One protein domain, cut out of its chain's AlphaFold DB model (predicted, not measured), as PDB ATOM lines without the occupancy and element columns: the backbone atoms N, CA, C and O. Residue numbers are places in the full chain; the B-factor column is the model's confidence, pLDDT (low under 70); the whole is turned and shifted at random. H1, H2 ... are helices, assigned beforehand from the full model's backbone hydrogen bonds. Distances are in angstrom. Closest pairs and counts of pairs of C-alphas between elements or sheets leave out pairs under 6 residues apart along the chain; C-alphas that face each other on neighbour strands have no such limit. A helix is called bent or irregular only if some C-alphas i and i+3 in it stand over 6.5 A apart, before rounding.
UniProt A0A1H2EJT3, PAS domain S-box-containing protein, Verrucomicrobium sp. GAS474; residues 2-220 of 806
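This is residues 2 to 220 of the 806 residues of the protein "PAS domain S-box-containing protein" of Verrucomicrobium sp. GAS474 (UniProt A0A1H2EJT3). Picture an elongated up-and-down bundle of six helices, in which H2, H4 and H6 run the same way and make a triangular core. H1b, H3 and H5 run against them round the outside, each packed on two of the three, while the short arm H1a continues H1 at one end. The three long links, residues 34 to 48, 98 to 123 and 175 to 190, gather at the other end of the bundle. The printed part has 219 residues with six named helices, H1 to H6 in that order, and no named strand; the class is all helix. It is compact, with a radius of gyration of the C-alphas of 17.6 A and spans of 53 by 34 by 33 A.

Find C-alpha 2 at (127.035, 145.076, 177.913), where H1, residues 2 to 33, begins. By its hydrogen bonds it was assigned as one helix, but it is bent: C-alphas 10 and 13 are 6.9 A apart. Its arms are H1a, residues 2 to 10, 12.9 A, and H1b, residues 13 to 33, 29.9 A, at a shallow tilt of 24 degrees. Next come H2, residues 49 to 67, 27.1 A, and H3, residues 75 to 97, 32.7 A. H4, residues 124 to 139, is 22.7 A long. H5, residues 149 to 174, starts with C-alpha 149 at (144.791, 160.872, 172.508) and is 36.7 A long. H6, residues 191 to 214, 35.2 A, ends at C-alpha 214, (134.954, 157.435, 172.779).

Go along the bundle, up and down, each helix against the one before it. H1b and H2 form a helical hairpin; their closest C-alphas, those of Gly 17 and Gly 59, are 3.9 A apart. In the hairpin of H3 and H4 the closest are those of Gly 78 and Gly 138, 3.9 A. In the hairpin of H5 and H6 they are those of Ser 159 and Ser 201, 4.8 A. H2 touches H6 the same way at a shallow tilt of 28 degrees, with the C-alphas of Gly 59 and Cys 200 closest at 6.8 A. H1b touches H6 too, opposite ways, at Pro 13 and Gly 203, whose C-alphas are closest at 3.8 A. H3 and H6 are apart. Every O i to N i+4 pair is within hydrogen-bond range in H1b, H2, H4, H5 and H6; in H1a it is 4 of 5 and in H3 18 of 19.

Look from Ala 2 to Arg 99, whose C-alphas are the two farthest apart, 54.3 A. The printed part has no cut. The links H1 to H2, H3 to H4 and H5 to H6 are long. The mean pLDDT of the printed part is 77.8; look for values under 70 at residues 34 to 46, 104 to 121 and 176 to 188, among others.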
ATOM      1  N   ALA A   2     125.959 144.142 178.307       56.97
ATOM      2  CA  ALA A   2     127.035 145.076 177.913       56.97
ATOM      3  C   ALA A   2     126.771 146.552 178.290       56.97
ATOM      4  O   ALA A   2     127.673 147.217 178.796       56.97
ATOM      5  N   ARG A   3     125.529 147.041 178.125       58.50
ATOM      6  CA  ARG A   3     125.119 148.391 178.567       58.50
ATOM      7  C   ARG A   3     125.235 148.571 180.086       58.50
ATOM      8  O   ARG A   3     125.849 149.531 180.524       58.50
ATOM      9  N   LEU A   4     124.785 147.585 180.869       62.09
ATOM     10  CA  LEU A   4     124.909 147.579 182.335       62.09
ATOM     11  C   LEU A   4     126.376 147.600 182.807       62.09
ATOM     12  O   LEU A   4     126.711 148.312 183.746       62.09
ATOM     13  N   ARG A   5     127.289 146.880 182.130       66.00
ATOM     14  CA  ARG A   5     128.737 146.948 182.426       66.00
ATOM     15  C   ARG A   5     129.349 148.315 182.100       66.00
ATOM     16  O   ARG A   5     130.242 148.762 182.816       66.00
ATOM     17  N   GLU A   6     128.917 148.965 181.022       67.00
ATOM     18  CA  GLU A   6     129.363 150.324 180.685       67.00
ATOM     19  C   GLU A   6     128.747 151.391 181.606       67.00
ATOM     20  O   GLU A   6     129.390 152.406 181.869       67.00
ATOM     21  N   GLU A   7     127.563 151.157 182.168       69.56
ATOM     22  CA  GLU A   7     126.986 152.005 183.216       69.56
ATOM     23  C   GLU A   7     127.676 151.807 184.569       69.56
ATOM     24  O   GLU A   7     128.016 152.790 185.218       69.56
ATOM     25  N   ALA A   8     128.001 150.575 184.964       69.62
ATOM     26  CA  ALA A   8     128.739 150.306 186.202       69.62
ATOM     27  C   ALA A   8     130.133 150.964 186.202       69.62
ATOM     28  O   ALA A   8     130.526 151.617 187.167       69.62
ATOM     29  N   LYS A   9     130.859 150.895 185.076       73.56
ATOM     30  CA  LYS A   9     132.170 151.555 184.909       73.56
ATOM     31  C   LYS A   9     132.111 153.082 185.006       73.56
ATOM     32  O   LYS A   9     133.149 153.713 185.180       73.56
ATOM     33  N   ARG A  10     130.926 153.687 184.877       74.19
ATOM     34  CA  ARG A  10     130.733 155.135 185.013       74.19
ATOM     35  C   ARG A  10     130.845 155.596 186.464       74.19
ATOM     36  O   ARG A  10     131.322 156.698 186.699       74.19
ATOM     37  N   TRP A  11     130.422 154.766 187.412       84.62
ATOM     38  CA  TRP A  11     130.372 155.130 188.826       84.62
ATOM     39  C   TRP A  11     131.696 154.912 189.561       84.62
ATOM     40  O   TRP A  11     131.870 155.447 190.647       84.62
ATOM     41  N   ILE A  12     132.654 154.198 188.960       87.44
ATOM     42  CA  ILE A  12     133.956 153.908 189.583       87.44
ATOM     43  C   ILE A  12     134.755 155.188 189.907       87.44
ATOM     44  O   ILE A  12     135.168 155.328 191.057       87.44
ATOM     45  N   PRO A  13     134.947 156.154 188.979       89.25
ATOM     46  CA  PRO A  13     135.633 157.404 189.309       89.25
ATOM     47  C   PRO A  13     134.880 158.203 190.377       89.25
ATOM     48  O   PRO A  13     135.495 158.747 191.286       89.25
ATOM     49  N   PHE A  14     133.544 158.222 190.313       91.12
ATOM     50  CA  PHE A  14     132.724 158.911 191.307       91.12
ATOM     51  C   PHE A  14     132.893 158.316 192.708       91.12
ATOM     52  O   PHE A  14     133.224 159.041 193.639       91.12
ATOM     53  N   GLY A  15     132.719 156.999 192.847       90.69
ATOM     54  CA  GLY A  15     132.842 156.302 194.125       90.69
ATOM     55  C   GLY A  15     134.242 156.424 194.723       90.69
ATOM     56  O   GLY A  15     134.367 156.726 195.907       90.69
ATOM     57  N   GLY A  16     135.286 156.277 193.898       90.56
ATOM     58  CA  GLY A  16     136.669 156.485 194.336       90.56
ATOM     59  C   GLY A  16     136.926 157.918 194.806       90.56
ATOM     60  O   GLY A  16     137.513 158.118 195.864       90.56
ATOM     61  N   GLY A  17     136.422 158.915 194.073       92.31
ATOM     62  CA  GLY A  17     136.540 160.321 194.457       92.31
ATOM     63  C   GLY A  17     135.810 160.661 195.760       92.31
ATOM     64  O   GLY A  17     136.383 161.316 196.627       92.31
ATOM     65  N   VAL A  18     134.575 160.177 195.933       94.06
ATOM     66  CA  VAL A  18     133.787 160.398 197.160       94.06
ATOM     67  C   VAL A  18     134.456 159.744 198.365       94.06
ATOM     68  O   VAL A  18     134.587 160.392 199.398       94.06
ATOM     69  N   ALA A  19     134.928 158.502 198.237       92.62
ATOM     70  CA  ALA A  19     135.626 157.818 199.323       92.62
ATOM     71  C   ALA A  19     136.879 158.591 199.765       92.62
ATOM     72  O   ALA A  19     137.053 158.855 200.953       92.62
ATOM     73  N   SER A  20     137.712 159.028 198.816       93.00
ATOM     74  CA  SER A  20     138.918 159.810 199.118       93.00
ATOM     75  C   SER A  20     138.606 161.187 199.709       93.00
ATOM     76  O   SER A  20     139.314 161.636 200.609       93.00
ATOM     77  N   LEU A  21     137.527 161.835 199.258       94.12
ATOM     78  CA  LEU A  21     137.049 163.097 199.825       94.12
ATOM     79  C   LEU A  21     136.589 162.924 201.278       94.12
ATOM     80  O   LEU A  21     136.961 163.724 202.129       94.12
ATOM     81  N   VAL A  22     135.813 161.875 201.567       93.56
ATOM     82  CA  VAL A  22     135.335 161.571 202.925       93.56
ATOM     83  C   VAL A  22     136.508 161.284 203.858       93.56
ATOM     84  O   VAL A  22     136.541 161.826 204.959       93.56
ATOM     85  N   ILE A  23     137.496 160.501 203.411       89.62
ATOM     86  CA  ILE A  23     138.721 160.241 204.181       89.62
ATOM     87  C   ILE A  23     139.462 161.556 204.468       89.62
ATOM     88  O   ILE A  23     139.821 161.813 205.615       89.62
ATOM     89  N   GLY A  24     139.656 162.414 203.460       88.06
ATOM     90  CA  GLY A  24     140.313 163.714 203.637       88.06
ATOM     91  C   GLY A  24     139.577 164.623 204.627       88.06
ATOM     92  O   GLY A  24     140.175 165.100 205.588       88.06
ATOM     93  N   LEU A  25     138.266 164.814 204.443       90.31
ATOM     94  CA  LEU A  25     137.434 165.661 205.307       90.31
ATOM     95  C   LEU A  25     137.364 165.150 206.746       90.31
ATOM     96  O   LEU A  25     137.403 165.953 207.673       90.31
ATOM     97  N   PHE A  26     137.288 163.832 206.936       87.81
ATOM     98  CA  PHE A  26     137.285 163.224 208.262       87.81
ATOM     99  C   PHE A  26     138.545 163.592 209.050       87.81
ATOM    100  O   PHE A  26     138.452 164.026 210.195       87.81
ATOM    101  N   PHE A  27     139.721 163.479 208.428       83.12
ATOM    102  CA  PHE A  27     140.979 163.826 209.086       83.12
ATOM    103  C   PHE A  27     141.166 165.336 209.257       83.12
ATOM    104  O   PHE A  27     141.693 165.752 210.283       83.12
ATOM    105  N   LEU A  28     140.690 166.166 208.323       84.38
ATOM    106  CA  LEU A  28     140.664 167.624 208.509       84.38
ATOM    107  C   LEU A  28     139.785 168.024 209.706       84.38
ATOM    108  O   LEU A  28     140.191 168.843 210.525       84.38
ATOM    109  N   ALA A  29     138.608 167.406 209.846       83.88
ATOM    110  CA  ALA A  29     137.731 167.616 210.995       83.88
ATOM    111  C   ALA A  29     138.359 167.097 212.297       83.88
ATOM    112  O   ALA A  29     138.252 167.762 213.323       83.88
ATOM    113  N   ALA A  30     139.053 165.954 212.258       78.88
ATOM    114  CA  ALA A  30     139.773 165.410 213.407       78.88
ATOM    115  C   ALA A  30     140.891 166.349 213.895       78.88
ATOM    116  O   ALA A  30     141.023 166.542 215.101       78.88
ATOM    117  N   TRP A  31     141.638 166.975 212.978       76.06
ATOM    118  CA  TRP A  31     142.625 168.012 213.305       76.06
ATOM    119  C   TRP A  31     141.985 169.257 213.935       76.06
ATOM    120  O   TRP A  31     142.553 169.837 214.852       76.06
ATOM    121  N   HIS A  32     140.786 169.650 213.494       76.19
ATOM    122  CA  HIS A  32     140.090 170.826 214.029       76.19
ATOM    123  C   HIS A  32     139.380 170.568 215.372       76.19
ATOM    124  O   HIS A  32     139.212 171.481 216.175       76.19
ATOM    125  N   ALA A  33     138.938 169.332 215.616       74.44
ATOM    126  CA  ALA A  33     138.098 168.974 216.757       74.44
ATOM    127  C   ALA A  33     138.872 168.469 217.987       74.44
ATOM    128  O   ALA A  33     138.245 168.194 219.011       74.44
ATOM    129  N   SER A  34     140.187 168.237 217.920       60.81
ATOM    130  CA  SER A  34     140.904 167.515 218.984       60.81
ATOM    131  C   SER A  34     142.312 168.016 219.269       60.81
ATOM    132  O   SER A  34     143.168 167.995 218.396       60.81
ATOM    133  N   GLY A  35     142.562 168.337 220.544       54.22
ATOM    134  CA  GLY A  35     143.898 168.291 221.135       54.22
ATOM    135  C   GLY A  35     144.313 166.836 221.372       54.22
ATOM    136  O   GLY A  35     143.534 166.078 221.945       54.22
ATOM    137  N   GLU A  36     145.493 166.461 220.866       50.78
ATOM    138  CA  GLU A  36     146.338 165.263 221.098       50.78
ATOM    139  C   GLU A  36     145.717 163.834 221.091       50.78
ATOM    140  O   GLU A  36     146.344 162.897 220.598       50.78
ATOM    141  N   GLY A  37     144.487 163.600 221.560       51.97
ATOM    142  CA  GLY A  37     143.975 162.265 221.909       51.97
ATOM    143  C   GLY A  37     143.303 161.431 220.804       51.97
ATOM    144  O   GLY A  37     143.180 160.213 220.962       51.97
ATOM    145  N   ILE A  38     142.849 162.021 219.690       59.00
ATOM    146  CA  ILE A  38     142.152 161.262 218.627       59.00
ATOM    147  C   ILE A  38     143.126 160.441 217.770       59.00
ATOM    148  O   ILE A  38     142.802 159.327 217.351       59.00
ATOM    149  N   PHE A  39     144.341 160.941 217.550       59.12
ATOM    150  CA  PHE A  39     145.317 160.317 216.653       59.12
ATOM    151  C   PHE A  39     145.880 158.992 217.185       59.12
ATOM    152  O   PHE A  39     146.196 158.106 216.393       59.12
ATOM    153  N   HIS A  40     145.909 158.802 218.507       55.44
ATOM    154  CA  HIS A  40     146.346 157.555 219.145       55.44
ATOM    155  C   HIS A  40     145.322 156.408 219.066       55.44
ATOM    156  O   HIS A  40     145.668 155.265 219.354       55.44
ATOM    157  N   ARG A  41     144.066 156.675 218.669       59.34
ATOM    158  CA  ARG A  41     143.002 155.653 218.588       59.34
ATOM    159  C   ARG A  41     142.909 154.951 217.229       59.34
ATOM    160  O   ARG A  41     142.127 154.010 217.101       59.34
ATOM    161  N   PHE A  42     143.680 155.375 216.221       63.62
ATOM    162  CA  PHE A  42     143.596 154.816 214.868       63.62
ATOM    163  C   PHE A  42     144.749 153.855 214.530       63.62
ATOM    164  O   PHE A  42     145.914 154.210 214.693       63.62
ATOM    165  N   PRO A  43     144.450 152.664 213.976       56.78
ATOM    166  CA  PRO A  43     145.444 151.611 213.748       56.78
ATOM    167  C   PRO A  43     146.365 151.819 212.527       56.78
ATOM    168  O   PRO A  43     147.381 151.139 212.425       56.78
ATOM    169  N   LEU A  44     146.051 152.731 211.593       61.38
ATOM    170  CA  LEU A  44     146.736 152.861 210.284       61.38
ATOM    171  C   LEU A  44     147.678 154.080 210.158       61.38
ATOM    172  O   LEU A  44     147.913 154.567 209.049       61.38
ATOM    173  N   ALA A  45     148.239 154.529 211.283       62.31
ATOM    174  CA  ALA A  45     149.069 155.730 211.436       62.31
ATOM    175  C   ALA A  45     148.326 157.060 211.153       62.31
ATOM    176  O   ALA A  45     147.536 157.154 210.203       62.31
ATOM    177  N   PRO A  46     148.566 158.107 211.965       67.56
ATOM    178  CA  PRO A  46     147.910 159.398 211.794       67.56
ATOM    179  C   PRO A  46     148.286 160.039 210.454       67.56
ATOM    180  O   PRO A  46     149.401 159.894 209.956       67.56
ATOM    181  N   MET A  47     147.329 160.739 209.848       75.00
ATOM    182  CA  MET A  47     147.519 161.438 208.580       75.00
ATOM    183  C   MET A  47     147.777 162.926 208.833       75.00
ATOM    184  O   MET A  47     147.024 163.570 209.567       75.00
ATOM    185  N   LYS A  48     148.828 163.473 208.209       77.50
ATOM    186  CA  LYS A  48     149.194 164.897 208.302       77.50
ATOM    187  C   LYS A  48     148.139 165.794 207.644       77.50
ATOM    188  O   LYS A  48     147.403 165.350 206.754       77.50
ATOM    189  N   TYR A  49     148.078 167.054 208.066       80.69
ATOM    190  CA  TYR A  49     147.061 168.005 207.617       80.69
ATOM    191  C   TYR A  49     147.143 168.282 206.106       80.69
ATOM    192  O   TYR A  49     146.154 168.087 205.394       80.69
ATOM    193  N   ASN A  50     148.323 168.634 205.580       83.88
ATOM    194  CA  ASN A  50     148.553 168.807 204.138       83.88
ATOM    195  C   ASN A  50     148.169 167.570 203.299       83.88
ATOM    196  O   ASN A  50     147.633 167.697 202.198       83.88
ATOM    197  N   THR A  51     148.383 166.366 203.833       87.19
ATOM    198  CA  THR A  51     148.030 165.092 203.199       87.19
ATOM    199  C   THR A  51     146.510 164.946 203.129       87.19
ATOM    200  O   THR A  51     145.971 164.627 202.068       87.19
ATOM    201  N   ALA A  52     145.805 165.243 204.226       88.06
ATOM    202  CA  ALA A  52     144.344 165.235 204.287       88.06
ATOM    203  C   ALA A  52     143.722 166.254 203.317       88.06
ATOM    204  O   ALA A  52     142.766 165.937 202.601       88.06
ATOM    205  N   LEU A  53     144.313 167.448 203.234       89.75
ATOM    206  CA  LEU A  53     143.903 168.517 202.327       89.75
ATOM    207  C   LEU A  53     144.061 168.106 200.854       89.75
ATOM    208  O   LEU A  53     143.112 168.208 200.073       89.75
ATOM    209  N   CYS A  54     145.226 167.567 200.482       91.94
ATOM    210  CA  CYS A  54     145.482 167.060 199.134       91.94
ATOM    211  C   CYS A  54     144.525 165.921 198.747       91.94
ATOM    212  O   CYS A  54     144.013 165.913 197.625       91.94
ATOM    213  N   LEU A  55     144.219 164.991 199.663       93.00
ATOM    214  CA  LEU A  55     143.208 163.950 199.425       93.00
ATOM    215  C   LEU A  55     141.818 164.536 199.194       93.00
ATOM    216  O   LEU A  55     141.126 164.090 198.278       93.00
ATOM    217  N   GLY A  56     141.423 165.535 199.985       92.31
ATOM    218  CA  GLY A  56     140.159 166.245 199.811       92.31
ATOM    219  C   GLY A  56     140.048 166.860 198.414       92.31
ATOM    220  O   GLY A  56     139.070 166.618 197.702       92.31
ATOM    221  N   PHE A  57     141.084 167.573 197.965       95.00
ATOM    222  CA  PHE A  57     141.120 168.161 196.623       95.00
ATOM    223  C   PHE A  57     141.111 167.110 195.509       95.00
ATOM    224  O   PHE A  57     140.320 167.230 194.570       95.00
ATOM    225  N   CYS A  58     141.927 166.057 195.613       94.06
ATOM    226  CA  CYS A  58     141.929 164.956 194.646       94.06
ATOM    227  C   CYS A  58     140.569 164.248 194.576       94.06
ATOM    228  O   CYS A  58     140.065 163.986 193.482       94.06
ATOM    229  N   GLY A  59     139.971 163.959 195.733       92.75
ATOM    230  CA  GLY A  59     138.679 163.296 195.855       92.75
ATOM    231  C   GLY A  59     137.546 164.124 195.256       92.75
ATOM    232  O   GLY A  59     136.794 163.620 194.421       92.75
ATOM    233  N   ALA A  60     137.472 165.417 195.589       93.25
ATOM    234  CA  ALA A  60     136.482 166.340 195.028       93.25
ATOM    235  C   ALA A  60     136.613 166.473 193.501       93.25
ATOM    236  O   ALA A  60     135.618 166.373 192.774       93.25
ATOM    237  N   ALA A  61     137.841 166.646 193.005       92.25
ATOM    238  CA  ALA A  61     138.130 166.756 191.580       92.25
ATOM    239  C   ALA A  61     137.705 165.487 190.814       92.25
ATOM    240  O   ALA A  61     137.040 165.568 189.776       92.25
ATOM    241  N   LEU A  62     138.030 164.306 191.349       92.75
ATOM    242  CA  LEU A  62     137.694 163.023 190.737       92.75
ATOM    243  C   LEU A  62     136.198 162.685 190.823       92.75
ATOM    244  O   LEU A  62     135.617 162.218 189.839       92.75
ATOM    245  N   ALA A  63     135.554 162.956 191.962       91.12
ATOM    246  CA  ALA A  63     134.117 162.757 192.130       91.12
ATOM    247  C   ALA A  63     133.343 163.568 191.083       91.12
ATOM    248  O   ALA A  63     132.460 163.053 190.389       91.12
ATOM    249  N   PHE A  64     133.740 164.822 190.877       88.69
ATOM    250  CA  PHE A  64     133.114 165.669 189.873       88.69
ATOM    251  C   PHE A  64     133.353 165.192 188.435       88.69
ATOM    252  O   PHE A  64     132.427 165.216 187.615       88.69
ATOM    253  N   LEU A  65     134.559 164.698 188.124       86.19
ATOM    254  CA  LEU A  65     134.856 164.055 186.838       86.19
ATOM    255  C   LEU A  65     133.951 162.840 186.574       86.19
ATOM    256  O   LEU A  65     133.558 162.617 185.428       86.19
ATOM    257  N   GLY A  66     133.598 162.078 187.613       83.31
ATOM    258  CA  GLY A  66     132.691 160.928 187.523       83.31
ATOM    259  C   GLY A  66     131.219 161.296 187.282       83.31
ATOM    260  O   GLY A  66     130.518 160.583 186.560       83.31
ATOM    261  N   LEU A  67     130.747 162.419 187.835       82.25
ATOM    262  CA  LEU A  67     129.353 162.869 187.705       82.25
ATOM    263  C   LEU A  67     129.011 163.398 186.305       82.25
ATOM    264  O   LEU A  67     127.885 163.221 185.824       82.25
ATOM    265  N   ARG A  68     129.960 164.054 185.624       74.69
ATOM    266  CA  ARG A  68     129.663 164.804 184.394       74.69
ATOM    267  C   ARG A  68     129.370 163.922 183.176       74.69
ATOM    268  O   ARG A  68     130.119 163.014 182.822       74.69
ATOM    269  N   ARG A  69     128.271 164.256 182.487       62.62
ATOM    270  CA  ARG A  69     127.734 163.520 181.330       62.62
ATOM    271  C   ARG A  69     128.145 164.135 179.977       62.62
ATOM    272  O   ARG A  69     128.411 163.381 179.043       62.62
ATOM    273  N   ASP A  70     128.348 165.460 179.923       56.62
ATOM    274  CA  ASP A  70     128.240 166.231 178.665       56.62
ATOM    275  C   ASP A  70     129.538 166.896 178.164       56.62
ATOM    276  O   ASP A  70     129.507 167.774 177.310       56.62
ATOM    277  N   GLY A  71     130.703 166.537 178.707       55.88
ATOM    278  CA  GLY A  71     131.998 167.003 178.181       55.88
ATOM    279  C   GLY A  71     132.319 168.498 178.303       55.88
ATOM    280  O   GLY A  71     133.366 168.927 177.811       55.88
ATOM    281  N   ARG A  72     131.482 169.279 179.001       58.50
ATOM    282  CA  ARG A  72     131.746 170.690 179.322       58.50
ATOM    283  C   ARG A  72     132.973 170.829 180.243       58.50
ATOM    284  O   ARG A  72     133.083 170.057 181.204       58.50
ATOM    285  N   PRO A  73     133.866 171.811 179.999       57.06
ATOM    286  CA  PRO A  73     135.068 172.008 180.804       57.06
ATOM    287  C   PRO A  73     134.719 172.268 182.269       57.06
ATOM    288  O   PRO A  73     133.741 172.952 182.587       57.06
ATOM    289  N   ALA A  74     135.524 171.709 183.166       72.62
ATOM    290  CA  ALA A  74     135.503 172.007 184.591       72.62
ATOM    291  C   ALA A  74     136.861 172.618 184.949       72.62
ATOM    292  O   ALA A  74     137.723 171.903 185.456       72.62
ATOM    293  N   PRO A  75     137.095 173.913 184.653       81.06
ATOM    294  CA  PRO A  75     138.408 174.525 184.847       81.06
ATOM    295  C   PRO A  75     138.909 174.340 186.280       81.06
ATOM    296  O   PRO A  75     140.090 174.088 186.496       81.06
ATOM    297  N   TRP A  76     137.990 174.376 187.247       84.06
ATOM    298  CA  TRP A  76     138.285 174.192 188.661       84.06
ATOM    299  C   TRP A  76     138.841 172.799 189.013       84.06
ATOM    300  O   TRP A  76     139.660 172.707 189.916       84.06
ATOM    301  N   VAL A  77     138.484 171.729 188.284       88.38
ATOM    302  CA  VAL A  77     139.102 170.394 188.455       88.38
ATOM    303  C   VAL A  77     140.588 170.466 188.114       88.38
ATOM    304  O   VAL A  77     141.421 169.918 188.830       88.38
ATOM    305  N   GLY A  78     140.914 171.190 187.039       89.12
ATOM    306  CA  GLY A  78     142.295 171.456 186.655       89.12
ATOM    307  C   GLY A  78     143.031 172.291 187.702       89.12
ATOM    308  O   GLY A  78     144.146 171.945 188.076       89.12
ATOM    309  N   TRP A  79     142.392 173.351 188.214       92.38
ATOM    310  CA  TRP A  79     142.944 174.183 189.291       92.38
ATOM    311  C   TRP A  79     143.232 173.385 190.563       92.38
ATOM    312  O   TRP A  79     144.332 173.492 191.090       92.38
ATOM    313  N   LEU A  80     142.296 172.546 191.021       93.25
ATOM    314  CA  LEU A  80     142.519 171.667 192.174       93.25
ATOM    315  C   LEU A  80     143.673 170.692 191.927       93.25
ATOM    316  O   LEU A  80     144.501 170.496 192.810       93.25
ATOM    317  N   GLY A  81     143.765 170.117 190.724       93.19
ATOM    318  CA  GLY A  81     144.889 169.262 190.344       93.19
ATOM    319  C   GLY A  81     146.237 169.983 190.445       93.19
ATOM    320  O   GLY A  81     147.157 169.475 191.081       93.19
ATOM    321  N   TRP A  82     146.348 171.192 189.887       95.12
ATOM    322  CA  TRP A  82     147.574 171.994 189.965       95.12
ATOM    323  C   TRP A  82     147.884 172.506 191.375       95.12
ATOM    324  O   TRP A  82     149.054 172.597 191.738       95.12
ATOM    325  N   LEU A  83     146.865 172.780 192.190       94.44
ATOM    326  CA  LEU A  83     147.038 173.128 193.600       94.44
ATOM    327  C   LEU A  83     147.671 171.967 194.380       94.44
ATOM    328  O   LEU A  83     148.632 172.173 195.118       94.44
ATOM    329  N   VAL A  84     147.194 170.738 194.153       94.38
ATOM    330  CA  VAL A  84     147.785 169.521 194.734       94.38
ATOM    331  C   VAL A  84     149.235 169.332 194.275       94.38
ATOM    332  O   VAL A  84     150.086 168.981 195.092       94.38
ATOM    333  N   VAL A  85     149.547 169.614 193.002       95.62
ATOM    334  CA  VAL A  85     150.940 169.613 192.509       95.62
ATOM    335  C   VAL A  85     151.791 170.613 193.284       95.62
ATOM    336  O   VAL A  85     152.893 170.259 193.688       95.62
ATOM    337  N   GLY A  86     151.289 171.828 193.514       93.19
ATOM    338  CA  GLY A  86     151.994 172.857 194.278       93.19
ATOM    339  C   GLY A  86     152.340 172.395 195.694       93.19
ATOM    340  O   GLY A  86     153.507 172.432 196.073       93.19
ATOM    341  N   ILE A  87     151.353 171.888 196.440       90.06
ATOM    342  CA  ILE A  87     151.548 171.411 197.823       90.06
ATOM    343  C   ILE A  87     152.518 170.219 197.861       90.06
ATOM    344  O   ILE A  87     153.455 170.197 198.663       90.06
ATOM    345  N   GLY A  88     152.331 169.238 196.969       89.19
ATOM    346  CA  GLY A  88     153.197 168.062 196.881       89.19
ATOM    347  C   GLY A  88     154.635 168.406 196.485       89.19
ATOM    348  O   GLY A  88     155.575 167.898 197.090       89.19
ATOM    349  N   ALA A  89     154.828 169.300 195.514       91.06
ATOM    350  CA  ALA A  89     156.155 169.719 195.068       91.06
ATOM    351  C   ALA A  89     156.894 170.517 196.148       91.06
ATOM    352  O   ALA A  89     158.083 170.282 196.350       91.06
ATOM    353  N   LEU A  90     156.197 171.401 196.871       88.75
ATOM    354  CA  LEU A  90     156.786 172.147 197.985       88.75
ATOM    355  C   LEU A  90     157.255 171.193 199.094       88.75
ATOM    356  O   LEU A  90     158.391 171.290 199.539       88.75
ATOM    357  N   SER A  91     156.423 170.206 199.443       85.75
ATOM    358  CA  SER A  91     156.759 169.192 200.455       85.75
ATOM    359  C   SER A  91     157.922 168.292 200.015       85.75
ATOM    360  O   SER A  91     158.780 167.930 200.811       85.75
ATOM    361  N   ALA A  92     158.000 167.931 198.728       85.00
ATOM    362  CA  ALA A  92     159.140 167.184 198.191       85.00
ATOM    363  C   ALA A  92     160.436 168.022 198.191       85.00
ATOM    364  O   ALA A  92     161.524 167.490 198.421       85.00
ATOM    365  N   LEU A  93     160.327 169.333 197.962       86.19
ATOM    366  CA  LEU A  93     161.454 170.263 197.950       86.19
ATOM    367  C   LEU A  93     162.073 170.454 199.345       86.19
ATOM    368  O   LEU A  93     163.292 170.588 199.444       86.19
ATOM    369  N   GLU A  94     161.278 170.392 200.416       83.75
ATOM    370  CA  GLU A  94     161.775 170.411 201.803       83.75
ATOM    371  C   GLU A  94     162.782 169.285 202.074       83.75
ATOM    372  O   GLU A  94     163.782 169.480 202.772       83.75
ATOM    373  N   TYR A  95     162.556 168.102 201.492       80.19
ATOM    374  CA  TYR A  95     163.492 166.979 201.585       80.19
ATOM    375  C   TYR A  95     164.764 167.202 200.772       80.19
ATOM    376  O   TYR A  95     165.847 166.882 201.252       80.19
ATOM    377  N   LEU A  96     164.648 167.774 199.570       81.56
ATOM    378  CA  LEU A  96     165.801 168.062 198.710       81.56
ATOM    379  C   LEU A  96     166.720 169.138 199.304       81.56
ATOM    380  O   LEU A  96     167.935 169.051 199.162       81.56
ATOM    381  N   LEU A  97     166.145 170.149 199.957       83.25
ATOM    382  CA  LEU A  97     166.887 171.277 200.530       83.25
ATOM    383  C   LEU A  97     167.258 171.081 202.003       83.25
ATOM    384  O   LEU A  97     167.948 171.929 202.570       83.25
ATOM    385  N   GLY A  98     166.769 170.016 202.646       75.94
ATOM    386  CA  GLY A  98     166.959 169.776 204.079       75.94
ATOM    387  C   GLY A  98     166.348 170.856 204.984       75.94
ATOM    388  O   GLY A  98     166.640 170.884 206.175       75.94
ATOM    389  N   ARG A  99     165.498 171.744 204.452       76.50
ATOM    390  CA  ARG A  99     164.865 172.857 205.178       76.50
ATOM    391  C   ARG A  99     163.382 172.602 205.379       76.50
ATOM    392  O   ARG A  99     162.738 172.037 204.506       76.50
ATOM    393  N   ASP A 100     162.881 173.003 206.541       72.56
ATOM    394  CA  ASP A 100     161.457 172.969 206.860       72.56
ATOM    395  C   ASP A 100     160.858 174.330 206.508       72.56
ATOM    396  O   ASP A 100     161.350 175.354 206.993       72.56
ATOM    397  N   PHE A 101     159.861 174.357 205.627       73.06
ATOM    398  CA  PHE A 101     159.154 175.588 205.281       73.06
ATOM    399  C   PHE A 101     157.932 175.821 206.172       73.06
ATOM    400  O   PHE A 101     157.284 176.859 206.037       73.06
ATOM    401  N   GLY A 102     157.622 174.896 207.087       68.25
ATOM    402  CA  GLY A 102     156.507 175.018 208.016       68.25
ATOM    403  C   GLY A 102     155.149 174.963 207.319       68.25
ATOM    404  O   GLY A 102     154.223 175.648 207.747       68.25
ATOM    405  N   ILE A 103     155.016 174.177 206.243       70.62
ATOM    406  CA  ILE A 103     153.777 174.082 205.443       70.62
ATOM    407  C   ILE A 103     152.579 173.690 206.319       70.62
ATOM    408  O   ILE A 103     151.494 174.248 206.163       70.62
ATOM    409  N   ASP A 104     152.781 172.743 207.237       65.38
ATOM    410  CA  ASP A 104     151.748 172.286 208.166       65.38
ATOM    411  C   ASP A 104     151.547 173.280 209.336       65.38
ATOM    412  O   ASP A 104     150.405 173.565 209.704       65.38
ATOM    413  N   ARG A 105     152.629 173.908 209.831       63.34
ATOM    414  CA  ARG A 105     152.608 174.912 210.922       63.34
ATOM    415  C   ARG A 105     151.961 176.245 210.540       63.34
ATOM    416  O   ARG A 105     151.423 176.940 211.393       63.34
ATOM    417  N   ALA A 106     151.974 176.606 209.258       60.66
ATOM    418  CA  ALA A 106     151.338 177.828 208.763       60.66
ATOM    419  C   ALA A 106     149.805 177.830 208.936       60.66
ATOM    420  O   ALA A 106     149.180 178.884 208.809       60.66
ATOM    421  N   VAL A 107     149.196 176.665 209.188       60.34
ATOM    422  CA  VAL A 107     147.739 176.497 209.293       60.34
ATOM    423  C   VAL A 107     147.307 175.967 210.668       60.34
ATOM    424  O   VAL A 107     146.227 176.341 211.122       60.34
ATOM    425  N   PHE A 108     148.122 175.148 211.344       62.44
ATOM    426  CA  PHE A 108     147.862 174.638 212.699       62.44
ATOM    427  C   PHE A 108     149.177 174.378 213.460       62.44
ATOM    428  O   PHE A 108     150.083 173.762 212.906       62.44
ATOM    429  N   ASP A 109     149.259 174.763 214.739       57.19
ATOM    430  CA  ASP A 109     150.340 174.316 215.634       57.19
ATOM    431  C   ASP A 109     150.128 172.832 215.973       57.19
ATOM    432  O   ASP A 109     149.166 172.465 216.654       57.19
ATOM    433  N   ALA A 110     150.989 171.959 215.447       55.03
ATOM    434  CA  ALA A 110     150.907 170.518 215.663       55.03
ATOM    435  C   ALA A 110     151.758 170.086 216.877       55.03
ATOM    436  O   ALA A 110     152.891 170.545 217.008       55.03
ATOM    437  N   PRO A 111     151.263 169.184 217.746       54.28
ATOM    438  CA  PRO A 111     152.086 168.544 218.770       54.28
ATOM    439  C   PRO A 111     153.034 167.502 218.149       54.28
ATOM    440  O   PRO A 111     152.662 166.795 217.206       54.28
ATOM    441  N   ASP A 112     154.248 167.387 218.696       52.44
ATOM    442  CA  ASP A 112     155.267 166.431 218.246       52.44
ATOM    443  C   ASP A 112     154.766 164.983 218.388       52.44
ATOM    444  O   ASP A 112     154.548 164.470 219.488       52.44
ATOM    445  N   LEU A 113     154.605 164.286 217.261       52.28
ATOM    446  CA  LEU A 113     154.304 162.854 217.252       52.28
ATOM    447  C   LEU A 113     155.596 162.060 217.545       52.28
ATOM    448  O   LEU A 113     156.581 162.211 216.817       52.28
ATOM    449  N   PRO A 114     155.633 161.186 218.572       40.88
ATOM    450  CA  PRO A 114     156.858 160.490 218.962       40.88
ATOM    451  C   PRO A 114     157.348 159.509 217.883       40.88
ATOM    452  O   PRO A 114     156.585 158.688 217.369       40.88
ATOM    453  N   GLY A 115     158.653 159.550 217.582       47.16
ATOM    454  CA  GLY A 115     159.328 158.593 216.691       47.16
ATOM    455  C   GLY A 115     159.455 159.010 215.218       47.16
ATOM    456  O   GLY A 115     159.635 158.138 214.362       47.16
ATOM    457  N   GLU A 116     159.367 160.305 214.901       48.91
ATOM    458  CA  GLU A 116     159.617 160.859 213.561       48.91
ATOM    459  C   GLU A 116     160.849 161.783 213.561       48.91
ATOM    460  O   GLU A 116     160.994 162.629 214.434       48.91
ATOM    461  N   LEU A 117     161.747 161.633 212.574       42.59
ATOM    462  CA  LEU A 117     162.930 162.503 212.408       42.59
ATOM    463  C   LEU A 117     162.578 163.887 211.814       42.59
ATOM    464  O   LEU A 117     163.365 164.819 211.942       42.59
ATOM    465  N   PHE A 118     161.413 164.007 211.160       57.06
ATOM    466  CA  PHE A 118     160.838 165.254 210.632       57.06
ATOM    467  C   PHE A 118     159.341 165.315 211.003       57.06
ATOM    468  O   PHE A 118     158.500 164.995 210.160       57.06
ATOM    469  N   PRO A 119     158.999 165.654 212.259       54.56
ATOM    470  CA  PRO A 119     157.626 165.587 212.774       54.56
ATOM    471  C   PRO A 119     156.617 166.460 212.000       54.56
ATOM    472  O   PRO A 119     155.419 166.177 212.023       54.56
ATOM    473  N   ASP A 120     157.085 167.447 211.231       58.38
ATOM    474  CA  ASP A 120     156.253 168.437 210.535       58.38
ATOM    475  C   ASP A 120     156.065 168.214 209.022       58.38
ATOM    476  O   ASP A 120     155.533 169.094 208.352       58.38
ATOM    477  N   ARG A 121     156.510 167.086 208.437       68.62
ATOM    478  CA  ARG A 121     156.518 166.916 206.964       68.62
ATOM    479  C   ARG A 121     155.684 165.734 206.465       68.62
ATOM    480  O   ARG A 121     155.758 164.620 206.985       68.62
ATOM    481  N   MET A 122     154.947 165.932 205.367       78.62
ATOM    482  CA  MET A 122     154.375 164.837 204.567       78.62
ATOM    483  C   MET A 122     155.496 163.931 204.043       78.62
ATOM    484  O   MET A 122     156.514 164.435 203.588       78.62
ATOM    485  N   SER A 123     155.334 162.602 204.045       78.38
ATOM    486  CA  SER A 123     156.373 161.705 203.494       78.38
ATOM    487  C   SER A 123     156.680 161.994 202.015       78.38
ATOM    488  O   SER A 123     155.771 162.260 201.221       78.38
ATOM    489  N   LEU A 124     157.952 161.873 201.622       82.12
ATOM    490  CA  LEU A 124     158.423 162.112 200.254       82.12
ATOM    491  C   LEU A 124     157.666 161.254 199.229       82.12
ATOM    492  O   LEU A 124     157.251 161.754 198.185       82.12
ATOM    493  N   LEU A 125     157.424 159.976 199.540       82.44
ATOM    494  CA  LEU A 125     156.684 159.076 198.649       82.44
ATOM    495  C   LEU A 125     155.237 159.545 198.421       82.44
ATOM    496  O   LEU A 125     154.732 159.504 197.298       82.44
ATOM    497  N   THR A 126     154.580 160.031 199.478       87.19
ATOM    498  CA  THR A 126     153.215 160.574 199.397       87.19
ATOM    499  C   THR A 126     153.193 161.880 198.604       87.19
ATOM    500  O   THR A 126     152.333 162.054 197.740       87.19
ATOM    501  N   ALA A 127     154.179 162.754 198.819       89.06
ATOM    502  CA  ALA A 127     154.344 164.000 198.078       89.06
ATOM    503  C   ALA A 127     154.505 163.749 196.566       89.06
ATOM    504  O   ALA A 127     153.790 164.344 195.758       89.06
ATOM    505  N   VAL A 128     155.362 162.797 196.175       90.69
ATOM    506  CA  VAL A 128     155.536 162.382 194.771       90.69
ATOM    507  C   VAL A 128     154.234 161.825 194.187       90.69
ATOM    508  O   VAL A 128     153.858 162.191 193.071       90.69
ATOM    509  N   CYS A 129     153.498 160.994 194.936       92.69
ATOM    510  CA  CYS A 129     152.200 160.481 194.487       92.69
ATOM    511  C   CYS A 129     151.195 161.611 194.225       92.69
ATOM    512  O   CYS A 129     150.492 161.573 193.214       92.69
ATOM    513  N   PHE A 130     151.150 162.636 195.081       95.06
ATOM    514  CA  PHE A 130     150.298 163.806 194.869       95.06
ATOM    515  C   PHE A 130     150.729 164.664 193.687       95.06
ATOM    516  O   PHE A 130     149.865 165.124 192.949       95.06
ATOM    517  N   VAL A 131     152.029 164.835 193.440       95.62
ATOM    518  CA  VAL A 131     152.509 165.532 192.237       95.62
ATOM    519  C   VAL A 131     152.036 164.810 190.973       95.62
ATOM    520  O   VAL A 131     151.469 165.433 190.075       95.62
ATOM    521  N   LEU A 132     152.199 163.487 190.904       96.31
ATOM    522  CA  LEU A 132     151.785 162.700 189.738       96.31
ATOM    523  C   LEU A 132     150.258 162.686 189.561       96.31
ATOM    524  O   LEU A 132     149.753 162.907 188.457       96.31
ATOM    525  N   LEU A 133     149.511 162.454 190.643       95.00
ATOM    526  CA  LEU A 133     148.051 162.399 190.621       95.00
ATOM    527  C   LEU A 133     147.425 163.781 190.368       95.00
ATOM    528  O   LEU A 133     146.473 163.906 189.596       95.00
ATOM    529  N   GLY A 134     147.983 164.827 190.976       94.81
ATOM    530  CA  GLY A 134     147.598 166.221 190.773       94.81
ATOM    531  C   GLY A 134     147.843 166.670 189.336       94.81
ATOM    532  O   GLY A 134     146.953 167.260 188.728       94.81
ATOM    533  N   ALA A 135     148.980 166.303 188.734       95.44
ATOM    534  CA  ALA A 135     149.251 166.571 187.321       95.44
ATOM    535  C   ALA A 135     148.253 165.842 186.404       95.44
ATOM    536  O   ALA A 135     147.744 166.430 185.446       95.44
ATOM    537  N   ALA A 136     147.902 164.590 186.721       93.19
ATOM    538  CA  ALA A 136     146.880 163.841 185.993       93.19
ATOM    539  C   ALA A 136     145.508 164.544 186.049       93.19
ATOM    540  O   ALA A 136     144.867 164.726 185.012       93.19
ATOM    541  N   LEU A 137     145.084 165.014 187.226       92.56
ATOM    542  CA  LEU A 137     143.854 165.800 187.403       92.56
ATOM    543  C   LEU A 137     143.928 167.176 186.721       92.56
ATOM    544  O   LEU A 137     142.966 167.598 186.078       92.56
ATOM    545  N   GLY A 138     145.082 167.842 186.783       91.44
ATOM    546  CA  GLY A 138     145.358 169.128 186.139       91.44
ATOM    547  C   GLY A 138     145.114 169.082 184.630       91.44
ATOM    548  O   GLY A 138     144.466 169.964 184.054       91.44
ATOM    549  N   LEU A 139     145.550 167.994 183.989       89.69
ATOM    550  CA  LEU A 139     145.321 167.731 182.565       89.69
ATOM    551  C   LEU A 139     143.840 167.487 182.218       89.69
ATOM    552  O   LEU A 139     143.450 167.689 181.064       89.69
ATOM    553  N   CYS A 140     143.008 167.105 183.192       87.12
ATOM    554  CA  CYS A 140     141.575 166.854 183.011       87.12
ATOM    555  C   CYS A 140     140.712 168.132 183.017       87.12
ATOM    556  O   CYS A 140     139.525 168.063 182.703       87.12
ATOM    557  N   GLY A 141     141.272 169.307 183.339       79.88
ATOM    558  CA  GLY A 141     140.516 170.568 183.447       79.88
ATOM    559  C   GLY A 141     139.995 171.160 182.125       79.88
ATOM    560  O   GLY A 141     139.236 172.130 182.140       79.88
ATOM    561  N   ARG A 142     140.387 170.602 180.971       77.94
ATOM    562  CA  ARG A 142     140.003 171.082 179.628       77.94
ATOM    563  C   ARG A 142     138.794 170.317 179.046       77.94
ATOM    564  O   ARG A 142     138.504 169.214 179.500       77.94
ATOM    565  N   PRO A 143     138.073 170.875 178.046       70.44
ATOM    566  CA  PRO A 143     136.911 170.215 177.437       70.44
ATOM    567  C   PRO A 143     137.240 168.824 176.884       70.44
ATOM    568  O   PRO A 143     138.310 168.640 176.297       70.44
ATOM    569  N   ILE A 144     136.296 167.878 176.970       66.88
ATOM    570  CA  ILE A 144     136.501 166.493 176.498       66.88
ATOM    571  C   ILE A 144     136.822 166.435 174.999       66.88
ATOM    572  O   ILE A 144     137.694 165.670 174.597       66.88
ATOM    573  N   SER A 145     136.177 167.274 174.185       63.34
ATOM    574  CA  SER A 145     136.434 167.391 172.740       63.34
ATOM    575  C   SER A 145     137.829 167.932 172.404       63.34
ATOM    576  O   SER A 145     138.319 167.718 171.302       63.34
ATOM    577  N   SER A 146     138.486 168.607 173.353       65.62
ATOM    578  CA  SER A 146     139.830 169.184 173.192       65.62
ATOM    579  C   SER A 146     140.954 168.289 173.736       65.62
ATOM    580  O   SER A 146     142.135 168.657 173.692       65.62
ATOM    581  N   LEU A 147     140.609 167.135 174.318       70.44
ATOM    582  CA  LEU A 147     141.581 166.177 174.834       70.44
ATOM    583  C   LEU A 147     142.098 165.310 173.684       70.44
ATOM    584  O   LEU A 147     141.387 164.460 173.156       70.44
ATOM    585  N   SER A 148     143.364 165.516 173.314       79.31
ATOM    586  CA  SER A 148     144.044 164.661 172.343       79.31
ATOM    587  C   SER A 148     144.291 163.255 172.916       79.31
ATOM    588  O   SER A 148     144.423 163.102 174.137       79.31
ATOM    589  N   PRO A 149     144.446 162.224 172.063       81.69
ATOM    590  CA  PRO A 149     144.791 160.872 172.508       81.69
ATOM    591  C   PRO A 149     146.025 160.819 173.418       81.69
ATOM    592  O   PRO A 149     146.054 160.072 174.396       81.69
ATOM    593  N   ARG A 150     147.015 161.682 173.145       83.12
ATOM    594  CA  ARG A 150     148.231 161.818 173.957       83.12
ATOM    595  C   ARG A 150     147.923 162.210 175.401       83.12
ATOM    596  O   ARG A 150     148.519 161.646 176.305       83.12
ATOM    597  N   ARG A 151     146.967 163.116 175.637       86.19
ATOM    598  CA  ARG A 151     146.613 163.548 177.000       86.19
ATOM    599  C   ARG A 151     145.949 162.445 177.805       86.19
ATOM    600  O   ARG A 151     146.314 162.261 178.960       86.19
ATOM    601  N   TYR A 152     145.020 161.698 177.204       86.19
ATOM    602  CA  TYR A 152     144.449 160.532 177.877       86.19
ATOM    603  C   TYR A 152     145.554 159.544 178.244       86.19
ATOM    604  O   TYR A 152     145.627 159.138 179.401       86.19
ATOM    605  N   ALA A 153     146.460 159.233 177.312       85.62
ATOM    606  CA  ALA A 153     147.603 158.369 177.591       85.62
ATOM    607  C   ALA A 153     148.462 158.892 178.758       85.62
ATOM    608  O   ALA A 153     148.763 158.121 179.662       85.62
ATOM    609  N   THR A 154     148.782 160.192 178.807       88.81
ATOM    610  CA  THR A 154     149.528 160.798 179.925       88.81
ATOM    611  C   THR A 154     148.797 160.650 181.261       88.81
ATOM    612  O   THR A 154     149.405 160.219 182.236       88.81
ATOM    613  N   VAL A 155     147.491 160.939 181.317       90.44
ATOM    614  CA  VAL A 155     146.674 160.752 182.535       90.44
ATOM    615  C   VAL A 155     146.684 159.287 182.977       90.44
ATOM    616  O   VAL A 155     146.845 159.000 184.163       90.44
ATOM    617  N   GLY A 156     146.559 158.359 182.026       89.56
ATOM    618  CA  GLY A 156     146.622 156.922 182.282       89.56
ATOM    619  C   GLY A 156     147.978 156.469 182.826       89.56
ATOM    620  O   GLY A 156     148.017 155.735 183.808       89.56
ATOM    621  N   ILE A 157     149.077 156.944 182.235       90.19
ATOM    622  CA  ILE A 157     150.456 156.646 182.650       90.19
ATOM    623  C   ILE A 157     150.706 157.134 184.079       90.19
ATOM    624  O   ILE A 157     151.085 156.336 184.931       90.19
ATOM    625  N   LEU A 158     150.431 158.411 184.361       93.69
ATOM    626  CA  LEU A 158     150.632 158.999 185.689       93.69
ATOM    627  C   LEU A 158     149.808 158.268 186.756       93.69
ATOM    628  O   LEU A 158     150.326 157.918 187.814       93.69
ATOM    629  N   SER A 159     148.543 157.971 186.450       93.00
ATOM    630  CA  SER A 159     147.667 157.237 187.368       93.00
ATOM    631  C   SER A 159     148.163 155.808 187.590       93.00
ATOM    632  O   SER A 159     148.155 155.338 188.723       93.00
ATOM    633  N   CYS A 160     148.644 155.123 186.549       92.06
ATOM    634  CA  CYS A 160     149.197 153.772 186.656       92.06
ATOM    635  C   CYS A 160     150.435 153.724 187.557       92.06
ATOM    636  O   CYS A 160     150.505 152.853 188.422       92.06
ATOM    637  N   ILE A 161     151.352 154.686 187.408       91.75
ATOM    638  CA  ILE A 161     152.547 154.808 188.255       91.75
ATOM    639  C   ILE A 161     152.134 154.926 189.726       91.75
ATOM    640  O   ILE A 161     152.573 154.129 190.553       91.75
ATOM    641  N   VAL A 162     151.223 155.856 190.043       92.81
ATOM    642  CA  VAL A 162     150.699 156.032 191.411       92.81
ATOM    643  C   VAL A 162     150.036 154.751 191.914       92.81
ATOM    644  O   VAL A 162     150.287 154.330 193.037       92.81
ATOM    645  N   GLY A 163     149.230 154.090 191.079       90.94
ATOM    646  CA  GLY A 163     148.541 152.853 191.446       90.94
ATOM    647  C   GLY A 163     149.508 151.735 191.834       90.94
ATOM    648  O   GLY A 163     149.297 151.073 192.847       90.94
ATOM    649  N   VAL A 164     150.596 151.558 191.079       88.25
ATOM    650  CA  VAL A 164     151.637 150.555 191.364       88.25
ATOM    651  C   VAL A 164     152.387 150.877 192.656       88.25
ATOM    652  O   VAL A 164     152.519 150.001 193.511       88.25
ATOM    653  N   VAL A 165     152.833 152.126 192.823       86.75
ATOM    654  CA  VAL A 165     153.564 152.575 194.021       86.75
ATOM    655  C   VAL A 165     152.722 152.365 195.281       86.75
ATOM    656  O   VAL A 165     153.182 151.784 196.260       86.75
ATOM    657  N   VAL A 166     151.459 152.778 195.237       88.31
ATOM    658  CA  VAL A 166     150.548 152.711 196.382       88.31
ATOM    659  C   VAL A 166     150.098 151.273 196.677       88.31
ATOM    660  O   VAL A 166     149.892 150.929 197.840       88.31
ATOM    661  N   SER A 167     150.006 150.401 195.665       85.06
ATOM    662  CA  SER A 167     149.702 148.972 195.870       85.06
ATOM    663  C   SER A 167     150.772 148.268 196.706       85.06
ATOM    664  O   SER A 167     150.434 147.446 197.554       85.06
ATOM    665  N   MET A 168     152.052 148.612 196.512       78.56
ATOM    666  CA  MET A 168     153.149 148.090 197.341       78.56
ATOM    667  C   MET A 168     152.998 148.514 198.804       78.56
ATOM    668  O   MET A 168     153.108 147.683 199.705       78.56
ATOM    669  N   SER A 169     152.673 149.787 199.045       78.25
ATOM    670  CA  SER A 169     152.431 150.297 200.399       78.25
ATOM    671  C   SER A 169     151.215 149.640 201.062       78.25
ATOM    672  O   SER A 169     151.254 149.341 202.254       78.25
ATOM    673  N   LEU A 170     150.146 149.363 200.305       78.56
ATOM    674  CA  LEU A 170     148.928 148.729 200.825       78.56
ATOM    675  C   LEU A 170     149.191 147.300 201.314       78.56
ATOM    676  O   LEU A 170     148.681 146.898 202.357       78.56
ATOM    677  N   VAL A 171     150.022 146.553 200.585       75.50
ATOM    678  CA  VAL A 171     150.454 145.211 200.989       75.50
ATOM    679  C   VAL A 171     151.277 145.249 202.266       75.50
ATOM    680  O   VAL A 171     151.051 144.413 203.137       75.50
ATOM    681  N   GLY A 172     152.135 146.258 202.439       70.75
ATOM    682  CA  GLY A 172     152.808 146.497 203.717       70.75
ATOM    683  C   GLY A 172     151.828 146.506 204.895       70.75
ATOM    684  O   GLY A 172     151.975 145.743 205.846       70.75
ATOM    685  N   TYR A 173     150.751 147.286 204.787       73.44
ATOM    686  CA  TYR A 173     149.728 147.349 205.833       73.44
ATOM    687  C   TYR A 173     148.933 146.047 206.015       73.44
ATOM    688  O   TYR A 173     148.652 145.667 207.151       73.44
ATOM    689  N   LEU A 174     148.582 145.346 204.931       71.69
ATOM    690  CA  LEU A 174     147.786 144.109 204.995       71.69
ATOM    691  C   LEU A 174     148.499 142.966 205.723       71.69
ATOM    692  O   LEU A 174     147.849 142.191 206.419       71.69
ATOM    693  N   PHE A 175     149.821 142.874 205.590       70.25
ATOM    694  CA  PHE A 175     150.622 141.847 206.259       70.25
ATOM    695  C   PHE A 175     151.112 142.278 207.651       70.25
ATOM    696  O   PHE A 175     152.006 141.649 208.213       70.25
ATOM    697  N   GLY A 176     150.535 143.346 208.225       60.38
ATOM    698  CA  GLY A 176     150.880 143.822 209.570       60.38
ATOM    699  C   GLY A 176     152.320 144.323 209.681       60.38
ATOM    700  O   GLY A 176     152.893 144.356 210.771       60.38
ATOM    701  N   ILE A 177     152.917 144.699 208.551       60.41
ATOM    702  CA  ILE A 177     154.294 145.157 208.485       60.41
ATOM    703  C   ILE A 177     154.325 146.559 209.084       60.41
ATOM    704  O   ILE A 177     153.787 147.507 208.505       60.41
ATOM    705  N   LYS A 178     154.918 146.698 210.277       52.56
ATOM    706  CA  LYS A 178     155.047 148.008 210.918       52.56
ATOM    707  C   LYS A 178     155.794 148.944 209.958       52.56
ATOM    708  O   LYS A 178     156.866 148.584 209.481       52.56
ATOM    709  N   PRO A 179     155.313 150.174 209.718       50.97
ATOM    710  CA  PRO A 179     155.999 151.140 208.861       50.97
ATOM    711  C   PRO A 179     157.303 151.690 209.485       50.97
ATOM    712  O   PRO A 179     157.749 152.778 209.138       50.97
ATOM    713  N   THR A 180     157.908 150.998 210.454       44.22
ATOM    714  CA  THR A 180     159.181 151.351 211.108       44.22
ATOM    715  C   THR A 180     160.417 150.937 210.309       44.22
ATOM    716  O   THR A 180     161.527 151.265 210.706       44.22
ATOM    717  N   THR A 181     160.269 150.244 209.186       38.94
ATOM    718  CA  THR A 181     161.376 149.460 208.638       38.94
ATOM    719  C   THR A 181     161.512 149.622 207.114       38.94
ATOM    720  O   THR A 181     160.788 149.007 206.337       38.94
ATOM    721  N   GLY A 182     162.461 150.471 206.675       41.38
ATOM    722  CA  GLY A 182     163.286 150.170 205.487       41.38
ATOM    723  C   GLY A 182     163.314 151.068 204.254       41.38
ATOM    724  O   GLY A 182     164.111 150.804 203.361       41.38
ATOM    725  N   TRP A 183     162.553 152.157 204.192       45.91
ATOM    726  CA  TRP A 183     162.689 153.146 203.102       45.91
ATOM    727  C   TRP A 183     163.361 154.455 203.548       45.91
ATOM    728  O   TRP A 183     163.259 155.495 202.897       45.91
ATOM    729  N   GLY A 184     164.022 154.414 204.706       49.81
ATOM    730  CA  GLY A 184     164.322 155.613 205.469       49.81
ATOM    731  C   GLY A 184     163.036 156.283 205.957       49.81
ATOM    732  O   GLY A 184     161.916 155.957 205.562       49.81
ATOM    733  N   VAL A 185     163.211 157.273 206.815       49.22
ATOM    734  CA  VAL A 185     162.176 158.176 207.342       49.22
ATOM    735  C   VAL A 185     161.266 158.759 206.231       49.22
ATOM    736  O   VAL A 185     160.141 159.174 206.486       49.22
ATOM    737  N   TYR A 186     161.721 158.727 204.975       51.84
ATOM    738  CA  TYR A 186     161.148 159.399 203.815       51.84
ATOM    739  C   TYR A 186     159.931 158.723 203.152       51.84
ATOM    740  O   TYR A 186     159.220 159.401 202.411       51.84
ATOM    741  N   ALA A 187     159.635 157.437 203.390       55.56
ATOM    742  CA  ALA A 187     158.521 156.745 202.703       55.56
ATOM    743  C   ALA A 187     157.369 156.280 203.608       55.56
ATOM    744  O   ALA A 187     156.544 155.460 203.197       55.56
ATOM    745  N   ARG A 188     157.284 156.802 204.835       67.44
ATOM    746  CA  ARG A 188     156.227 156.456 205.791       67.44
ATOM    747  C   ARG A 188     154.882 157.070 205.378       67.44
ATOM    748  O   ARG A 188     154.536 158.183 205.755       67.44
ATOM    749  N   MET A 189     154.128 156.357 204.551       73.25
ATOM    750  CA  MET A 189     152.806 156.777 204.081       73.25
ATOM    751  C   MET A 189     151.711 156.257 205.017       73.25
ATOM    752  O   MET A 189     151.714 155.067 205.308       73.25
ATOM    753  N   SER A 190     150.761 157.095 205.450       77.69
ATOM    754  CA  SER A 190     149.586 156.651 206.233       77.69
ATOM    755  C   SER A 190     148.740 155.645 205.445       77.69
ATOM    756  O   SER A 190     148.474 155.861 204.260       77.69
ATOM    757  N   GLY A 191     148.254 154.583 206.097       77.88
ATOM    758  CA  GLY A 191     147.440 153.551 205.443       77.88
ATOM    759  C   GLY A 191     146.125 154.095 204.870       77.88
ATOM    760  O   GLY A 191     145.671 153.643 203.817       77.88
ATOM    761  N   TYR A 192     145.554 155.134 205.489       84.75
ATOM    762  CA  TYR A 192     144.382 155.838 204.955       84.75
ATOM    763  C   TYR A 192     144.710 156.606 203.670       84.75
ATOM    764  O   TYR A 192     143.951 156.544 202.700       84.75
ATOM    765  N   ALA A 193     145.864 157.280 203.633       86.25
ATOM    766  CA  ALA A 193     146.338 157.963 202.433       86.25
ATOM    767  C   ALA A 193     146.643 156.969 201.309       86.25
ATOM    768  O   ALA A 193     146.314 157.230 200.152       86.25
ATOM    769  N   THR A 194     147.220 155.809 201.644       87.62
ATOM    770  CA  THR A 194     147.462 154.714 200.702       87.62
ATOM    771  C   THR A 194     146.152 154.248 200.068       87.62
ATOM    772  O   THR A 194     146.021 154.242 198.847       87.62
ATOM    773  N   LEU A 195     145.136 153.935 200.872       89.62
ATOM    774  CA  LEU A 195     143.838 153.505 200.349       89.62
ATOM    775  C   LEU A 195     143.192 154.572 199.448       89.62
ATOM    776  O   LEU A 195     142.749 154.268 198.340       89.62
ATOM    777  N   ALA A 196     143.174 155.831 199.888       91.25
ATOM    778  CA  ALA A 196     142.555 156.922 199.141       91.25
ATOM    779  C   ALA A 196     143.271 157.208 197.805       91.25
ATOM    780  O   ALA A 196     142.622 157.393 196.770       91.25
ATOM    781  N   LEU A 197     144.608 157.192 197.780       92.75
ATOM    782  CA  LEU A 197     145.379 157.374 196.546       92.75
ATOM    783  C   LEU A 197     145.201 156.203 195.570       92.75
ATOM    784  O   LEU A 197     145.119 156.436 194.361       92.75
ATOM    785  N   PHE A 198     145.055 154.971 196.071       93.12
ATOM    786  CA  PHE A 198     144.745 153.800 195.245       93.12
ATOM    787  C   PHE A 198     143.381 153.945 194.556       93.12
ATOM    788  O   PHE A 198     143.268 153.769 193.339       93.12
ATOM    789  N   LEU A 199     142.354 154.348 195.312       94.44
ATOM    790  CA  LEU A 199     141.013 154.600 194.779       94.44
ATOM    791  C   LEU A 199     141.010 155.742 193.754       94.44
ATOM    792  O   LEU A 199     140.384 155.620 192.695       94.44
ATOM    793  N   CYS A 200     141.749 156.823 194.021       94.06
ATOM    794  CA  CYS A 200     141.869 157.942 193.091       94.06
ATOM    795  C   CYS A 200     142.558 157.546 191.777       94.06
ATOM    796  O   CYS A 200     142.056 157.855 190.693       94.06
ATOM    797  N   SER A 201     143.683 156.832 191.863       94.75
ATOM    798  CA  SER A 201     144.413 156.309 190.704       94.75
ATOM    799  C   SER A 201     143.531 155.379 189.857       94.75
ATOM    800  O   SER A 201     143.396 155.581 188.645       94.75
ATOM    801  N   GLY A 202     142.857 154.410 190.488       91.38
ATOM    802  CA  GLY A 202     141.946 153.489 189.807       91.38
ATOM    803  C   GLY A 202     140.782 154.209 189.120       91.38
ATOM    804  O   GLY A 202     140.444 153.908 187.970       91.38
ATOM    805  N   GLY A 203     140.204 155.215 189.780       90.62
ATOM    806  CA  GLY A 203     139.152 156.053 189.208       90.62
ATOM    807  C   GLY A 203     139.607 156.825 187.966       90.62
ATOM    808  O   GLY A 203     138.911 156.815 186.948       90.62
ATOM    809  N   LEU A 204     140.795 157.436 187.997       91.12
ATOM    810  CA  LEU A 204     141.353 158.151 186.842       91.12
ATOM    811  C   LEU A 204     141.699 157.225 185.675       91.12
ATOM    812  O   LEU A 204     141.434 157.578 184.524       91.12
ATOM    813  N   LEU A 205     142.218 156.026 185.947       90.88
ATOM    814  CA  LEU A 205     142.476 155.008 184.925       90.88
ATOM    815  C   LEU A 205     141.199 154.621 184.173       90.88
ATOM    816  O   LEU A 205     141.180 154.567 182.938       90.88
ATOM    817  N   VAL A 206     140.109 154.389 184.910       89.00
ATOM    818  CA  VAL A 206     138.805 154.069 184.317       89.00
ATOM    819  C   VAL A 206     138.252 155.258 183.535       89.00
ATOM    820  O   VAL A 206     137.749 155.073 182.421       89.00
ATOM    821  N   TRP A 207     138.363 156.474 184.075       88.62
ATOM    822  CA  TRP A 207     137.921 157.694 183.399       88.62
ATOM    823  C   TRP A 207     138.662 157.906 182.070       88.62
ATOM    824  O   TRP A 207     138.025 158.029 181.017       88.62
ATOM    825  N   ALA A 208     139.994 157.854 182.088       86.75
ATOM    826  CA  ALA A 208     140.817 158.085 180.909       86.75
ATOM    827  C   ALA A 208     140.610 156.991 179.846       86.75
ATOM    828  O   ALA A 208     140.490 157.294 178.656       86.75
ATOM    829  N   GLY A 209     140.430 155.733 180.265       84.25
ATOM    830  CA  GLY A 209     140.149 154.626 179.350       84.25
ATOM    831  C   GLY A 209     138.767 154.644 178.715       84.25
ATOM    832  O   GLY A 209     138.589 154.102 177.621       84.25
ATOM    833  N   ARG A 210     137.782 155.276 179.359       83.44
ATOM    834  CA  ARG A 210     136.484 155.564 178.735       83.44
ATOM    835  C   ARG A 210     136.593 156.714 177.739       83.44
ATOM    836  O   ARG A 210     136.055 156.603 176.640       83.44
ATOM    837  N   GLY A 211     137.281 157.792 178.114       80.25
ATOM    838  CA  GLY A 211     137.475 158.965 177.258       80.25
ATOM    839  C   GLY A 211     138.180 158.617 175.948       80.25
ATOM    840  O   GLY A 211     137.662 158.913 174.875       80.25
ATOM    841  N   ALA A 212     139.286 157.880 176.024       79.69
ATOM    842  CA  ALA A 212     140.030 157.435 174.850       79.69
ATOM    843  C   ALA A 212     139.242 156.458 173.949       79.69
ATOM    844  O   ALA A 212     139.310 156.565 172.727       79.69
ATOM    845  N   ARG A 213     138.405 155.574 174.520       78.94
ATOM    846  CA  ARG A 213     137.519 154.701 173.723       78.94
ATOM    847  C   ARG A 213     136.445 155.470 172.951       78.94
ATOM    848  O   ARG A 213     136.096 155.057 171.851       78.94
ATOM    849  N   ARG A 214     135.937 156.588 173.485       76.44
ATOM    850  CA  ARG A 214     134.954 157.435 172.779       76.44
ATOM    851  C   ARG A 214     135.527 158.098 171.529       76.44
ATOM    852  O   ARG A 214     134.779 158.335 170.593       76.44
ATOM    853  N   ILE A 215     136.829 158.374 171.518       74.62
ATOM    854  CA  ILE A 215     137.540 158.967 170.374       74.62
ATOM    855  C   ILE A 215     138.218 157.908 169.488       74.62
ATOM    856  O   ILE A 215     139.085 158.244 168.690       74.62
ATOM    857  N   GLY A 216     137.856 156.626 169.644       69.25
ATOM    858  CA  GLY A 216     138.364 155.533 168.808       69.25
ATOM    859  C   GLY A 216     139.832 155.163 169.039       69.25
ATOM    860  O   GLY A 216     140.429 154.531 168.175       69.25
ATOM    861  N   HIS A 217     140.429 155.545 170.173       74.31
ATOM    862  CA  HIS A 217     141.839 155.283 170.460       74.31
ATOM    863  C   HIS A 217     142.026 154.161 171.491       74.31
ATOM    864  O   HIS A 217     141.420 154.167 172.570       74.31
ATOM    865  N   ASP A 218     142.945 153.237 171.205       68.44
ATOM    866  CA  ASP A 218     143.269 152.110 172.083       68.44
ATOM    867  C   ASP A 218     144.147 152.542 173.262       68.44
ATOM    868  O   ASP A 218     145.371 152.421 173.282       68.44
ATOM    869  N   PHE A 219     143.478 153.069 174.284       69.31
ATOM    870  CA  PHE A 219     144.052 153.529 175.549       69.31
ATOM    871  C   PHE A 219     144.915 152.496 176.278       69.31
ATOM    872  O   PHE A 219     145.914 152.837 176.901       69.31
ATOM    873  N   ILE A 220     144.496 151.230 176.238       67.06
ATOM    874  CA  ILE A 220     144.964 150.195 177.171       67.06
ATOM    875  C   ILE A 220     146.331 149.624 176.744       67.06
ATOM    876  O   ILE A 220     147.001 148.974 177.538       67.06
TER     877      ILE A 220